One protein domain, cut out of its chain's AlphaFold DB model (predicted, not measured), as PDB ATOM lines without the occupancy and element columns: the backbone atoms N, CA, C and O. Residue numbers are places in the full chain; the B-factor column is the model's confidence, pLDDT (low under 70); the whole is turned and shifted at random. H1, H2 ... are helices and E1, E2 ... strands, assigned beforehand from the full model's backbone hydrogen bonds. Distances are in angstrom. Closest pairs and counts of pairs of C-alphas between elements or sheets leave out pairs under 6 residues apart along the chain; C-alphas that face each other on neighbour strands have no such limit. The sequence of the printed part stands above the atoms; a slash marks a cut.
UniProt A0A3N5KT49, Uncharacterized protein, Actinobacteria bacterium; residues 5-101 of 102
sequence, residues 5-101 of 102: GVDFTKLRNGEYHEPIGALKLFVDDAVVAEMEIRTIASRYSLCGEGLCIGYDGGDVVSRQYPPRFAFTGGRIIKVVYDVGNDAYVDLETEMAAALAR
ATOM      1  N   GLY A   5     349.969 344.196 299.388       94.81
ATOM      2  CA  GLY A   5     350.030 345.439 298.625       94.81
ATOM      3  C   GLY A   5     349.981 345.179 297.129       94.81
ATOM      4  O   GLY A   5     350.463 344.152 296.655       94.81
ATOM      5  N   VAL A   6     349.409 346.121 296.388       95.00
ATOM      6  CA  VAL A   6     349.430 346.133 294.927       95.00
ATOM      7  C   VAL A   6     349.906 347.511 294.492       95.00
ATOM      8  O   VAL A   6     349.352 348.510 294.941       95.00
ATOM      9  N   ASP A   7     350.923 347.547 293.637       94.50
ATOM     10  CA  ASP A   7     351.426 348.769 293.010       94.50
ATOM     11  C   ASP A   7     351.259 348.667 291.497       94.50
ATOM     12  O   ASP A   7     351.604 347.640 290.906       94.50
ATOM     13  N   PHE A   8     350.723 349.716 290.877       93.62
ATOM     14  CA  PHE A   8     350.618 349.825 289.428       93.62
ATOM     15  C   PHE A   8     351.330 351.090 288.962       93.62
ATOM     16  O   PHE A   8     350.920 352.200 289.294       93.62
ATOM     17  N   THR A   9     352.352 350.921 288.126       92.69
ATOM     18  CA  THR A   9     353.060 352.033 287.487       92.69
ATOM     19  C   THR A   9     352.735 352.051 285.999       92.69
ATOM     20  O   THR A   9     353.128 351.145 285.256       92.69
ATOM     21  N   LYS A  10     352.036 353.097 285.543       91.62
ATOM     22  CA  LYS A  10     351.752 353.310 284.119       91.62
ATOM     23  C   LYS A  10     353.062 353.503 283.349       91.62
ATOM     24  O   LYS A  10     353.874 354.351 283.701       91.62
ATOM     25  N   LEU A  11     353.237 352.746 282.268       93.56
ATOM     26  CA  LEU A  11     354.403 352.836 281.384       93.56
ATOM     27  C   LEU A  11     354.059 353.500 280.050       93.56
ATOM     28  O   LEU A  11     354.849 354.282 279.526       93.56
ATOM     29  N   ARG A  12     352.893 353.175 279.474       93.50
ATOM     30  CA  ARG A  12     352.448 353.702 278.175       93.50
ATOM     31  C   ARG A  12     350.930 353.660 278.016       93.50
ATOM     32  O   ARG A  12     350.234 353.036 278.814       93.50
ATOM     33  N   ASN A  13     350.444 354.304 276.960       93.25
ATOM     34  CA  ASN A  13     349.091 354.110 276.446       93.25
ATOM     35  C   ASN A  13     349.122 353.083 275.297       93.25
ATOM     36  O   ASN A  13     350.062 353.097 274.499       93.25
ATOM     37  N   GLY A  14     348.128 352.198 275.221       91.12
ATOM     38  CA  GLY A  14     347.910 351.313 274.069       91.12
ATOM     39  C   GLY A  14     347.191 352.006 272.906       91.12
ATOM     40  O   GLY A  14     346.978 353.218 272.928       91.12
ATOM     41  N   GLU A  15     346.823 351.224 271.888       90.81
ATOM     42  CA  GLU A  15     346.172 351.699 270.653       90.81
ATOM     43  C   GLU A  15     344.870 352.466 270.922       90.81
ATOM     44  O   GLU A  15     344.599 353.468 270.264       90.81
ATOM     45  N   TYR A  16     344.097 352.039 271.920       87.38
ATOM     46  CA  TYR A  16     342.816 352.634 272.299       87.38
ATOM     47  C   TYR A  16     342.933 353.485 273.567       87.38
ATOM     48  O   TYR A  16     341.962 353.641 274.307       87.38
ATOM     49  N   HIS A  17     344.124 354.031 273.830       85.06
ATOM     50  CA  HIS A  17     344.436 354.832 275.014       85.06
ATOM     51  C   HIS A  17     344.314 354.079 276.353       85.06
ATOM     52  O   HIS A  17     344.259 354.699 277.415       85.06
ATOM     53  N   GLU A  18     344.328 352.743 276.338       90.00
ATOM     54  CA  GLU A  18     344.393 351.950 277.567       90.00
ATOM     55  C   GLU A  18     345.707 352.198 278.338       90.00
ATOM     56  O   GLU A  18     346.783 352.207 277.734       90.00
ATOM     57  N   PRO A  19     345.695 352.358 279.671       90.69
ATOM     58  CA  PRO A  19     346.934 352.398 280.429       90.69
ATOM     59  C   PRO A  19     347.547 350.994 280.466       90.69
ATOM     60  O   PRO A  19     346.918 350.027 280.903       90.69
ATOM     61  N   ILE A  20     348.793 350.880 280.017       95.31
ATOM     62  CA  ILE A  20     349.599 349.665 280.118       95.31
ATOM     63  C   ILE A  20     350.749 349.953 281.077       95.31
ATOM     64  O   ILE A  20     351.446 350.964 280.938       95.31
ATOM     65  N   GLY A  21     350.943 349.081 282.059       95.00
ATOM     66  CA  GLY A  21     351.899 349.317 283.131       95.00
ATOM     67  C   GLY A  21     352.296 348.062 283.891       95.00
ATOM     68  O   GLY A  21     351.651 347.018 283.779       95.00
ATOM     69  N   ALA A  22     353.371 348.176 284.663       96.75
ATOM     70  CA  ALA A  22     353.823 347.110 285.545       96.75
ATOM     71  C   ALA A  22     352.926 347.048 286.788       96.75
ATOM     72  O   ALA A  22     352.701 348.069 287.438       96.75
ATOM     73  N   LEU A  23     352.440 345.851 287.116       96.81
ATOM     74  CA  LEU A  23     351.732 345.529 288.350       96.81
ATOM     75  C   LEU A  23     352.637 344.669 289.234       96.81
ATOM     76  O   LEU A  23     353.086 343.606 288.801       96.81
ATOM     77  N   LYS A  24     352.854 345.092 290.480       97.75
ATOM     78  CA  LYS A  24     353.590 344.328 291.495       97.75
ATOM     79  C   LYS A  24     352.665 343.929 292.634       97.75
ATOM     80  O   LYS A  24     351.936 344.768 293.160       97.75
ATOM     81  N   LEU A  25     352.725 342.659 293.029       97.56
ATOM     82  CA  LEU A  25     352.048 342.124 294.207       97.56
ATOM     83  C   LEU A  25     353.065 341.921 295.331       97.56
ATOM     84  O   LEU A  25     354.070 341.230 295.149       97.56
ATOM     85  N   PHE A  26     352.759 342.480 296.496       97.56
ATOM     86  CA  PHE A  26     353.582 342.397 297.694       97.56
ATOM     87  C   PHE A  26     352.898 341.557 298.770       97.56
ATOM     88  O   PHE A  26     351.698 341.714 299.009       97.56
ATOM     89  N   VAL A  27     353.676 340.719 299.455       97.00
ATOM     90  CA  VAL A  27     353.293 340.062 300.712       97.00
ATOM     91  C   VAL A  27     354.440 340.243 301.697       97.00
ATOM     92  O   VAL A  27     355.552 339.806 301.419       97.00
ATOM     93  N   ASP A  28     354.167 340.895 302.828       96.38
ATOM     94  CA  ASP A  28     355.145 341.173 303.891       96.38
ATOM     95  C   ASP A  28     356.451 341.784 303.348       96.38
ATOM     96  O   ASP A  28     357.544 341.261 303.556       96.38
ATOM     97  N   ASP A  29     356.308 342.881 302.597       92.44
ATOM     98  CA  ASP A  29     357.386 343.653 301.954       92.44
ATOM     99  C   ASP A  29     358.154 342.934 300.824       92.44
ATOM    100  O   ASP A  29     359.002 343.541 300.167       92.44
ATOM    101  N   ALA A  30     357.831 341.673 300.520       95.69
ATOM    102  CA  ALA A  30     358.415 340.941 299.401       95.69
ATOM    103  C   ALA A  30     357.546 341.039 298.141       95.69
ATOM    104  O   ALA A  30     356.343 340.778 298.188       95.69
ATOM    105  N   VAL A  31     358.167 341.337 296.992       97.69
ATOM    106  CA  VAL A  31     357.516 341.182 295.681       97.69
ATOM    107  C   VAL A  31     357.381 339.691 295.390       97.69
ATOM    108  O   VAL A  31     358.379 338.997 295.203       97.69
ATOM    109  N   VAL A  32     356.145 339.198 295.354       98.31
ATOM    110  CA  VAL A  32     355.844 337.780 295.095       98.31
ATOM    111  C   VAL A  32     355.395 337.524 293.658       98.31
ATOM    112  O   VAL A  32     355.459 336.390 293.191       98.31
ATOM    113  N   ALA A  33     354.955 338.567 292.950       98.31
ATOM    114  CA  ALA A  33     354.646 338.513 291.528       98.31
ATOM    115  C   ALA A  33     354.791 339.899 290.892       98.31
ATOM    116  O   ALA A  33     354.486 340.918 291.517       98.31
ATOM    117  N   GLU A  34     355.215 339.918 289.634       97.88
ATOM    118  CA  GLU A  34     355.316 341.121 288.818       97.88
ATOM    119  C   GLU A  34     354.963 340.779 287.372       97.88
ATOM    120  O   GLU A  34     355.452 339.788 286.826       97.88
ATOM    121  N   MET A  35     354.097 341.581 286.756       98.06
ATOM    122  CA  MET A  35     353.764 341.436 285.344       98.06
ATOM    123  C   MET A  35     353.288 342.751 284.738       98.06
ATOM    124  O   MET A  35     352.783 343.628 285.434       98.06
ATOM    125  N   GLU A  36     353.397 342.868 283.420       97.56
ATOM    126  CA  GLU A  36     352.746 343.950 282.693       97.56
ATOM    127  C   GLU A  36     351.261 343.626 282.498       97.56
ATOM    128  O   GLU A  36     350.905 342.536 282.042       97.56
ATOM    129  N   ILE A  37     350.394 344.581 282.835       96.12
ATOM    130  CA  ILE A  37     348.952 344.480 282.622       96.12
ATOM    131  C   ILE A  37     348.442 345.662 281.804       96.12
ATOM    132  O   ILE A  37     349.055 346.728 281.737       96.12
ATOM    133  N   ARG A  38     347.251 345.470 281.241       94.00
ATOM    134  CA  ARG A  38     346.429 346.521 280.650       94.00
ATOM    135  C   ARG A  38     345.242 346.807 281.566       94.00
ATOM    136  O   ARG A  38     344.548 345.868 281.954       94.00
ATOM    137  N   THR A  39     344.982 348.077 281.858       88.69
ATOM    138  CA  THR A  39     343.794 348.527 282.599       88.69
ATOM    139  C   THR A  39     342.852 349.323 281.693       88.69
ATOM    140  O   THR A  39     343.131 349.538 280.513       88.69
ATOM    141  N   ILE A  40     341.700 349.732 282.226       79.88
ATOM    142  CA  ILE A  40     340.778 350.649 281.548       79.88
ATOM    143  C   ILE A  40     340.941 352.050 282.147       79.88
ATOM    144  O   ILE A  40     340.976 352.197 283.366       79.88
ATOM    145  N   ALA A  41     341.049 353.077 281.301       67.12
ATOM    146  CA  ALA A  41     341.144 354.471 281.752       67.12
ATOM    147  C   ALA A  41     339.784 355.049 282.186       67.12
ATOM    148  O   ALA A  41     339.730 356.018 282.939       67.12
ATOM    149  N   SER A  42     338.686 354.458 281.707       63.28
ATOM    150  CA  SER A  42     337.347 355.037 281.816       63.28
ATOM    151  C   SER A  42     336.485 354.309 282.843       63.28
ATOM    152  O   SER A  42     336.470 353.078 282.912       63.28
ATOM    153  N   ARG A  43     335.681 355.069 283.596       62.25
ATOM    154  CA  ARG A  43     334.589 354.506 284.403       62.25
ATOM    155  C   ARG A  43     333.551 353.855 283.487       62.25
ATOM    156  O   ARG A  43     333.007 354.502 282.597       62.25
ATOM    157  N   TYR A  44     333.247 352.584 283.742       61.25
ATOM    158  CA  TYR A  44     332.241 351.823 282.989       61.25
ATOM    159  C   TYR A  44     330.852 351.824 283.645       61.25
ATOM    160  O   TYR A  44     329.879 351.435 283.007       61.25
ATOM    161  N   SER A  45     330.734 352.265 284.901       62.88
ATOM    162  CA  SER A  45     329.462 352.284 285.632       62.88
ATOM    163  C   SER A  45     328.891 353.700 285.729       62.88
ATOM    164  O   SER A  45     329.606 354.633 286.100       62.88
ATOM    165  N   LEU A  46     327.596 353.840 285.415       54.88
ATOM    166  CA  LEU A  46     326.857 355.112 285.385       54.88
ATOM    167  C   LEU A  46     326.816 355.802 286.761       54.88
ATOM    168  O   LEU A  46     326.871 357.024 286.838       54.88
ATOM    169  N   CYS A  47     326.765 355.007 287.836       58.28
ATOM    170  CA  CYS A  47     326.790 355.482 289.223       58.28
ATOM    171  C   CYS A  47     327.981 354.936 290.030       58.28
ATOM    172  O   CYS A  47     328.093 355.228 291.218       58.28
ATOM    173  N   GLY A  48     328.891 354.183 289.397       59.84
ATOM    174  CA  GLY A  48     329.999 353.509 290.075       59.84
ATOM    175  C   GLY A  48     329.541 352.399 291.028       59.84
ATOM    176  O   GLY A  48     328.406 352.370 291.488       59.84
ATOM    177  N   GLU A  49     330.444 351.477 291.344       72.12
ATOM    178  CA  GLU A  49     330.301 350.594 292.515       72.12
ATOM    179  C   GLU A  49     330.879 351.254 293.787       72.12
ATOM    180  O   GLU A  49     330.586 350.864 294.914       72.12
ATOM    181  N   GLY A  50     331.663 352.326 293.611       76.12
ATOM    182  CA  GLY A  50     332.434 352.943 294.687       76.12
ATOM    183  C   GLY A  50     333.640 352.088 295.089       76.12
ATOM    184  O   GLY A  50     334.055 351.192 294.361       76.12
ATOM    185  N   LEU A  51     334.240 352.408 296.236       83.88
ATOM    186  CA  LEU A  51     335.313 351.613 296.833       83.88
ATOM    187  C   LEU A  51     334.696 350.566 297.771       83.88
ATOM    188  O   LEU A  51     334.191 350.922 298.837       83.88
ATOM    189  N   CYS A  52     334.760 349.287 297.401       88.44
ATOM    190  CA  CYS A  52     334.293 348.179 298.237       88.44
ATOM    191  C   CYS A  52     335.466 347.498 298.951       88.44
ATOM    192  O   CYS A  52     336.454 347.110 298.335       88.44
ATOM    193  N   ILE A  53     335.367 347.367 300.280       92.56
ATOM    194  CA  ILE A  53     336.419 346.778 301.118       92.56
ATOM    195  C   ILE A  53     335.934 345.456 301.702       92.56
ATOM    196  O   ILE A  53     335.015 345.427 302.518       92.56
ATOM    197  N   GLY A  54     336.599 344.365 301.323       93.56
ATOM    198  CA  GLY A  54     336.289 343.021 301.814       93.56
ATOM    199  C   GLY A  54     335.053 342.383 301.177       93.56
ATOM    200  O   GLY A  54     334.554 341.399 301.715       93.56
ATOM    201  N   TYR A  55     334.553 342.934 300.073       91.62
ATOM    202  CA  TYR A  55     333.471 342.384 299.257       91.62
ATOM    203  C   TYR A  55     333.460 343.069 297.876       91.62
ATOM    204  O   TYR A  55     334.172 344.052 297.677       91.62
ATOM    205  N   ASP A  56     332.630 342.556 296.973       87.44
ATOM    206  CA  ASP A  56     332.288 343.105 295.656       87.44
ATOM    207  C   ASP A  56     330.830 343.615 295.685       87.44
ATOM    208  O   ASP A  56     329.906 342.894 296.072       87.44
ATOM    209  N   GLY A  57     330.606 344.891 295.396       83.06
ATOM    210  CA  GLY A  57     329.283 345.509 295.314       83.06
ATOM    211  C   GLY A  57     328.625 345.383 293.938       83.06
ATOM    212  O   GLY A  57     327.437 345.694 293.822       83.06
ATOM    213  N   GLY A  58     329.376 344.959 292.922       79.44
ATOM    214  CA  GLY A  58     328.968 344.922 291.528       79.44
ATOM    215  C   GLY A  58     328.325 343.605 291.109       79.44
ATOM    216  O   GLY A  58     328.214 342.635 291.867       79.44
ATOM    217  N   ASP A  59     327.885 343.582 289.852       82.75
ATOM    218  CA  ASP A  59     327.451 342.352 289.202       82.75
ATOM    219  C   ASP A  59     328.659 341.492 288.828       82.75
ATOM    220  O   ASP A  59     329.689 341.974 288.353       82.75
ATOM    221  N   VAL A  60     328.510 340.180 288.989       83.75
ATOM    222  CA  VAL A  60     329.567 339.222 288.665       83.75
ATOM    223  C   VAL A  60     329.873 339.236 287.171       83.75
ATOM    224  O   VAL A  60     329.015 338.919 286.349       83.75
ATOM    225  N   VAL A  61     331.134 339.497 286.828       83.44
ATOM    226  CA  VAL A  61     331.618 339.487 285.436       83.44
ATOM    227  C   VAL A  61     332.293 338.172 285.028       83.44
ATOM    228  O   VAL A  61     332.628 337.981 283.862       83.44
ATOM    229  N   SER A  62     332.498 337.241 285.967       86.94
ATOM    230  CA  SER A  62     333.163 335.955 285.722       86.94
ATOM    231  C   SER A  62     332.583 334.831 286.572       86.94
ATOM    232  O   SER A  62     332.270 335.003 287.739       86.94
ATOM    233  N   ARG A  63     332.541 333.611 286.027       91.31
ATOM    234  CA  ARG A  63     332.109 332.412 286.773       91.31
ATOM    235  C   ARG A  63     333.136 331.939 287.811       91.31
ATOM    236  O   ARG A  63     332.880 330.957 288.501       91.31
ATOM    237  N   GLN A  64     334.302 332.582 287.884       90.75
ATOM    238  CA  GLN A  64     335.389 332.210 288.792       90.75
ATOM    239  C   GLN A  64     335.104 332.562 290.257       90.75
ATOM    240  O   GLN A  64     335.760 332.010 291.137       90.75
ATOM    241  N   TYR A  65     334.136 333.437 290.531       87.56
ATOM    242  CA  TYR A  65     333.760 333.816 291.889       87.56
ATOM    243  C   TYR A  65     332.244 334.057 292.010       87.56
ATOM    244  O   TYR A  65     331.600 334.460 291.040       87.56
ATOM    245  N   PRO A  66     331.637 333.763 293.177       89.94
ATOM    246  CA  PRO A  66     330.224 334.034 293.421       89.94
ATOM    247  C   PRO A  66     329.949 335.537 293.614       89.94
ATOM    248  O   PRO A  66     330.852 336.274 294.014       89.94
ATOM    249  N   PRO A  67     328.690 335.984 293.437       88.81
ATOM    250  CA  PRO A  67     328.285 337.356 293.736       88.81
ATOM    251  C   PRO A  67     328.643 337.778 295.154       88.81
ATOM    252  O   PRO A  67     328.652 336.956 296.074       88.81
ATOM    253  N   ARG A  68     328.913 339.073 295.330       88.19
ATOM    254  CA  ARG A  68     329.413 339.707 296.559       88.19
ATOM    255  C   ARG A  68     330.817 339.322 297.009       88.19
ATOM    256  O   ARG A  68     331.425 340.111 297.719       88.19
ATOM    257  N   PHE A  69     331.286 338.120 296.682       89.94
ATOM    258  CA  PHE A  69     332.604 337.569 297.014       89.94
ATOM    259  C   PHE A  69     333.222 338.094 298.326       89.94
ATOM    260  O   PHE A  69     334.286 338.711 298.346       89.94
ATOM    261  N   ALA A  70     332.513 337.887 299.440       93.50
ATOM    262  CA  ALA A  70     332.920 338.432 300.730       93.50
ATOM    263  C   ALA A  70     334.249 337.824 301.211       93.50
ATOM    264  O   ALA A  70     334.473 336.614 301.122       93.50
ATOM    265  N   PHE A  71     335.104 338.664 301.788       94.38
ATOM    266  CA  PHE A  71     336.340 338.241 302.425       94.38
ATOM    267  C   PHE A  71     336.039 337.359 303.642       94.38
ATOM    268  O   PHE A  71     335.216 337.694 304.494       94.38
ATOM    269  N   THR A  72     336.730 336.224 303.738       94.88
ATOM    270  CA  THR A  72     336.561 335.243 304.817       94.88
ATOM    271  C   THR A  72     337.918 334.756 305.326       94.88
ATOM    272  O   THR A  72     338.952 335.000 304.710       94.88
ATOM    273  N   GLY A  73     337.935 334.094 306.487       95.31
ATOM    274  CA  GLY A  73     339.161 333.521 307.059       95.31
ATOM    275  C   GLY A  73     340.096 334.525 307.747       95.31
ATOM    276  O   GLY A  73     341.185 334.147 308.171       95.31
ATOM    277  N   GLY A  74     339.684 335.787 307.910       94.38
ATOM    278  CA  GLY A  74     340.505 336.812 308.553       94.38
ATOM    279  C   GLY A  74     339.743 338.080 308.937       94.38
ATOM    280  O   GLY A  74     338.517 338.136 308.883       94.38
ATOM    281  N   ARG A  75     340.493 339.118 309.328       96.19
ATOM    282  CA  ARG A  75     339.983 340.472 309.596       96.19
ATOM    283  C   ARG A  75     340.826 341.499 308.851       96.19
ATOM    284  O   ARG A  75     342.050 341.468 308.957       96.19
ATOM    285  N   ILE A  76     340.168 342.416 308.148       95.69
ATOM    286  CA  ILE A  76     340.813 343.575 307.525       95.69
ATOM    287  C   ILE A  76     340.947 344.654 308.602       95.69
ATOM    288  O   ILE A  76     339.948 345.089 309.167       95.69
ATOM    289  N   ILE A  77     342.181 345.046 308.925       96.88
ATOM    290  CA  ILE A  77     342.461 346.005 310.010       96.88
ATOM    291  C   ILE A  77     342.599 347.432 309.477       96.88
ATOM    292  O   ILE A  77     342.163 348.384 310.118       96.88
ATOM    293  N   LYS A  78     343.220 347.582 308.305       94.56
ATOM    294  CA  LYS A  78     343.483 348.871 307.671       94.56
ATOM    295  C   LYS A  78     343.540 348.684 306.163       94.56
ATOM    296  O   LYS A  78     344.109 347.703 305.691       94.56
ATOM    297  N   VAL A  79     342.994 349.652 305.441       94.81
ATOM    298  CA  VAL A  79     343.174 349.802 303.998       94.81
ATOM    299  C   VAL A  79     343.774 351.174 303.748       94.81
ATOM    300  O   VAL A  79     343.372 352.152 304.379       94.81
ATOM    301  N   VAL A  80     344.756 351.230 302.857       93.12
ATOM    302  CA  VAL A  80     345.319 352.471 302.325       93.12
ATOM    303  C   VAL A  80     345.154 352.405 300.816       93.12
ATOM    304  O   VAL A  80     345.513 351.399 300.210       93.12
ATOM    305  N   TYR A  81     344.578 353.451 300.238       89.25
ATOM    306  CA  TYR A  81     344.440 353.616 298.799       89.25
ATOM    307  C   TYR A  81     345.047 354.966 298.433       89.25
ATOM    308  O   TYR A  81     344.687 355.980 299.033       89.25
ATOM    309  N   ASP A  82     345.984 354.951 297.494       88.06
ATOM    310  CA  ASP A  82     346.711 356.119 297.012       88.06
ATOM    311  C   ASP A  82     346.680 356.099 295.480       88.06
ATOM    312  O   ASP A  82     346.874 355.051 294.867       88.06
ATOM    313  N   VAL A  83     346.380 357.244 294.872       78.81
ATOM    314  CA  VAL A  83     346.332 357.422 293.410       78.81
ATOM    315  C   VAL A  83     347.582 358.116 292.867       78.81
ATOM    316  O   VAL A  83     347.673 358.365 291.666       78.81
ATOM    317  N   GLY A  84     348.553 358.413 293.736       73.12
ATOM    318  CA  GLY A  84     349.747 359.173 293.396       73.12
ATOM    319  C   GLY A  84     349.425 360.573 292.862       73.12
ATOM    320  O   GLY A  84     348.284 361.036 292.865       73.12
ATOM    321  N   ASN A  85     350.456 361.260 292.368       64.06
ATOM    322  CA  ASN A  85     350.312 362.586 291.750       64.06
ATOM    323  C   ASN A  85     349.911 362.528 290.265       64.06
ATOM    324  O   ASN A  85     349.612 363.565 289.683       64.06
ATOM    325  N   ASP A  86     349.905 361.338 289.661       56.19
ATOM    326  CA  ASP A  86     349.589 361.121 288.241       56.19
ATOM    327  C   ASP A  86     348.085 360.931 287.986       56.19
ATOM    328  O   ASP A  86     347.664 360.528 286.902       56.19
ATOM    329  N   ALA A  87     347.246 361.273 288.969       52.78
ATOM    330  CA  ALA A  87     345.822 361.503 288.769       52.78
ATOM    331  C   ALA A  87     345.594 362.786 287.940       52.78
ATOM    332  O   ALA A  87     344.839 363.675 288.331       52.78
ATOM    333  N   TYR A  88     346.264 362.903 286.793       45.88
ATOM    334  CA  TYR A  88     345.892 363.844 285.758       45.88
ATOM    335  C   TYR A  88     344.568 363.347 285.184       45.88
ATOM    336  O   TYR A  88     344.518 362.495 284.297       45.88
ATOM    337  N   VAL A  89     343.476 363.834 285.770       53.72
ATOM    338  CA  VAL A  89     342.165 363.777 285.140       53.72
ATOM    339  C   VAL A  89     342.318 364.564 283.846       53.72
ATOM    340  O   VAL A  89     342.451 365.786 283.872       53.72
ATOM    341  N   ASP A  90     342.379 363.862 282.719       54.50
ATOM    342  CA  ASP A  90     342.326 364.485 281.402       54.50
ATOM    343  C   ASP A  90     340.899 365.014 281.211       54.50
ATOM    344  O   ASP A  90     340.008 364.338 280.695       54.50
ATOM    345  N   LEU A  91     340.668 366.208 281.763       54.56
ATOM    346  CA  LEU A  91     339.378 366.890 281.768       54.56
ATOM    347  C   LEU A  91     338.872 367.113 280.342       54.56
ATOM    348  O   LEU A  91     337.664 367.115 280.135       54.56
ATOM    349  N   GLU A  92     339.767 367.255 279.360       57.91
ATOM    350  CA  GLU A  92     339.390 367.369 277.949       57.91
ATOM    351  C   GLU A  92     338.804 366.057 277.422       57.91
ATOM    352  O   GLU A  92     337.766 366.066 276.762       57.91
ATOM    353  N   THR A  93     339.406 364.919 277.772       61.16
ATOM    354  CA  THR A  93     338.890 363.592 277.414       61.16
ATOM    355  C   THR A  93     337.582 363.276 278.145       61.16
ATOM    356  O   THR A  93     336.657 362.735 277.539       61.16
ATOM    357  N   GLU A  94     337.461 363.643 279.424       59.81
ATOM    358  CA  GLU A  94     336.211 363.482 280.181       59.81
ATOM    359  C   GLU A  94     335.092 364.365 279.607       59.81
ATOM    360  O   GLU A  94     333.974 363.888 279.405       59.81
ATOM    361  N   MET A  95     335.399 365.618 279.256       56.94
ATOM    362  CA  MET A  95     334.462 366.523 278.587       56.94
ATOM    363  C   MET A  95     334.064 366.015 277.200       56.94
ATOM    364  O   MET A  95     332.881 366.040 276.872       56.94
ATOM    365  N   ALA A  96     335.005 365.513 276.398       62.50
ATOM    366  CA  ALA A  96     334.706 364.934 275.091       62.50
ATOM    367  C   ALA A  96     333.809 363.690 275.213       62.50
ATOM    368  O   ALA A  96     332.857 363.534 274.449       62.50
ATOM    369  N   ALA A  97     334.061 362.831 276.206       60.25
ATOM    370  CA  ALA A  97     333.222 361.671 276.491       60.25
ATOM    371  C   ALA A  97     331.829 362.057 277.016       60.25
ATOM    372  O   ALA A  97     330.865 361.350 276.728       60.25
ATOM    373  N   ALA A  98     331.711 363.148 277.778       56.16
ATOM    374  CA  ALA A  98     330.429 363.682 278.230       56.16
ATOM    375  C   ALA A  98     329.628 364.295 277.069       56.16
ATOM    376  O   ALA A  98     328.445 364.004 276.938       56.16
ATOM    377  N   LEU A  99     330.280 365.067 276.192       62.94
ATOM    378  CA  LEU A  99     329.669 365.685 275.008       62.94
ATOM    379  C   LEU A  99     329.238 364.660 273.954       62.94
ATOM    380  O   LEU A  99     328.233 364.863 273.294       62.94
ATOM    381  N   ALA A 100     329.967 363.551 273.795       59.47
ATOM    382  CA  ALA A 100     329.583 362.477 272.874       59.47
ATOM    383  C   ALA A 100     328.393 361.627 273.369       59.47
ATOM    384  O   ALA A 100     327.928 360.747 272.643       59.47
ATOM    385  N   ARG A 101     327.948 361.824 274.619       52.41
ATOM    386  CA  ARG A 101     326.795 361.134 275.225       52.41
ATOM    387  C   ARG A 101     325.500 361.961 275.179       52.41
ATOM    388  O   ARG A 101     324.474 361.419 275.591       52.41
TER     389      ARG A 101
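This is residues 5 to 101 of the 102 residues of an uncharacterized protein of Actinobacteria bacterium (UniProt A0A3N5KT49). With little regular structure, this is a twisted three-stranded sheet, E1 to E3, from which a long loop, residues 39 to 90, sweeps round to a short helix, H1, at one end. The 97 printed residues hold E1, E2, E3, then H1, a mixed class with only 36 residues in named elements; the sheet, order E1 E2 E3, is antiparallel. The whole is loose, radius of gyration of the C-alphas 16.2 A, spanning 46 by 30 by 26 A.

Look first at inner strand E2, residues 19 to 27. E1, residues 5 to 13, forms a hairpin with it at 164 degrees; N 7 and O 24 are 3.0 A apart. E3, residues 30 to 38, forms another at 161 degrees, N 23 to O 35 being 2.8 A, completing a meander, each strand the antiparallel neighbour of the one before. H1, residues 91 to 99, has every O i to N i+4 pair within hydrogen-bond range and is not on the sheet.

Find C-alpha 5 at (350.030, 345.439, 298.625); E1 runs 23.8 A, E2 24.6 A, E3 22.9 A. H1 runs 11.9 A to C-alpha 99 at (329.669, 365.685, 275.008).

The farthest C-alphas, Gly 73 and Leu 99, are 46.4 A apart. The printed part has no cut; the link E3 to H1 is long. Residues 41 to 48 and 85 to 101 have pLDDT under 70.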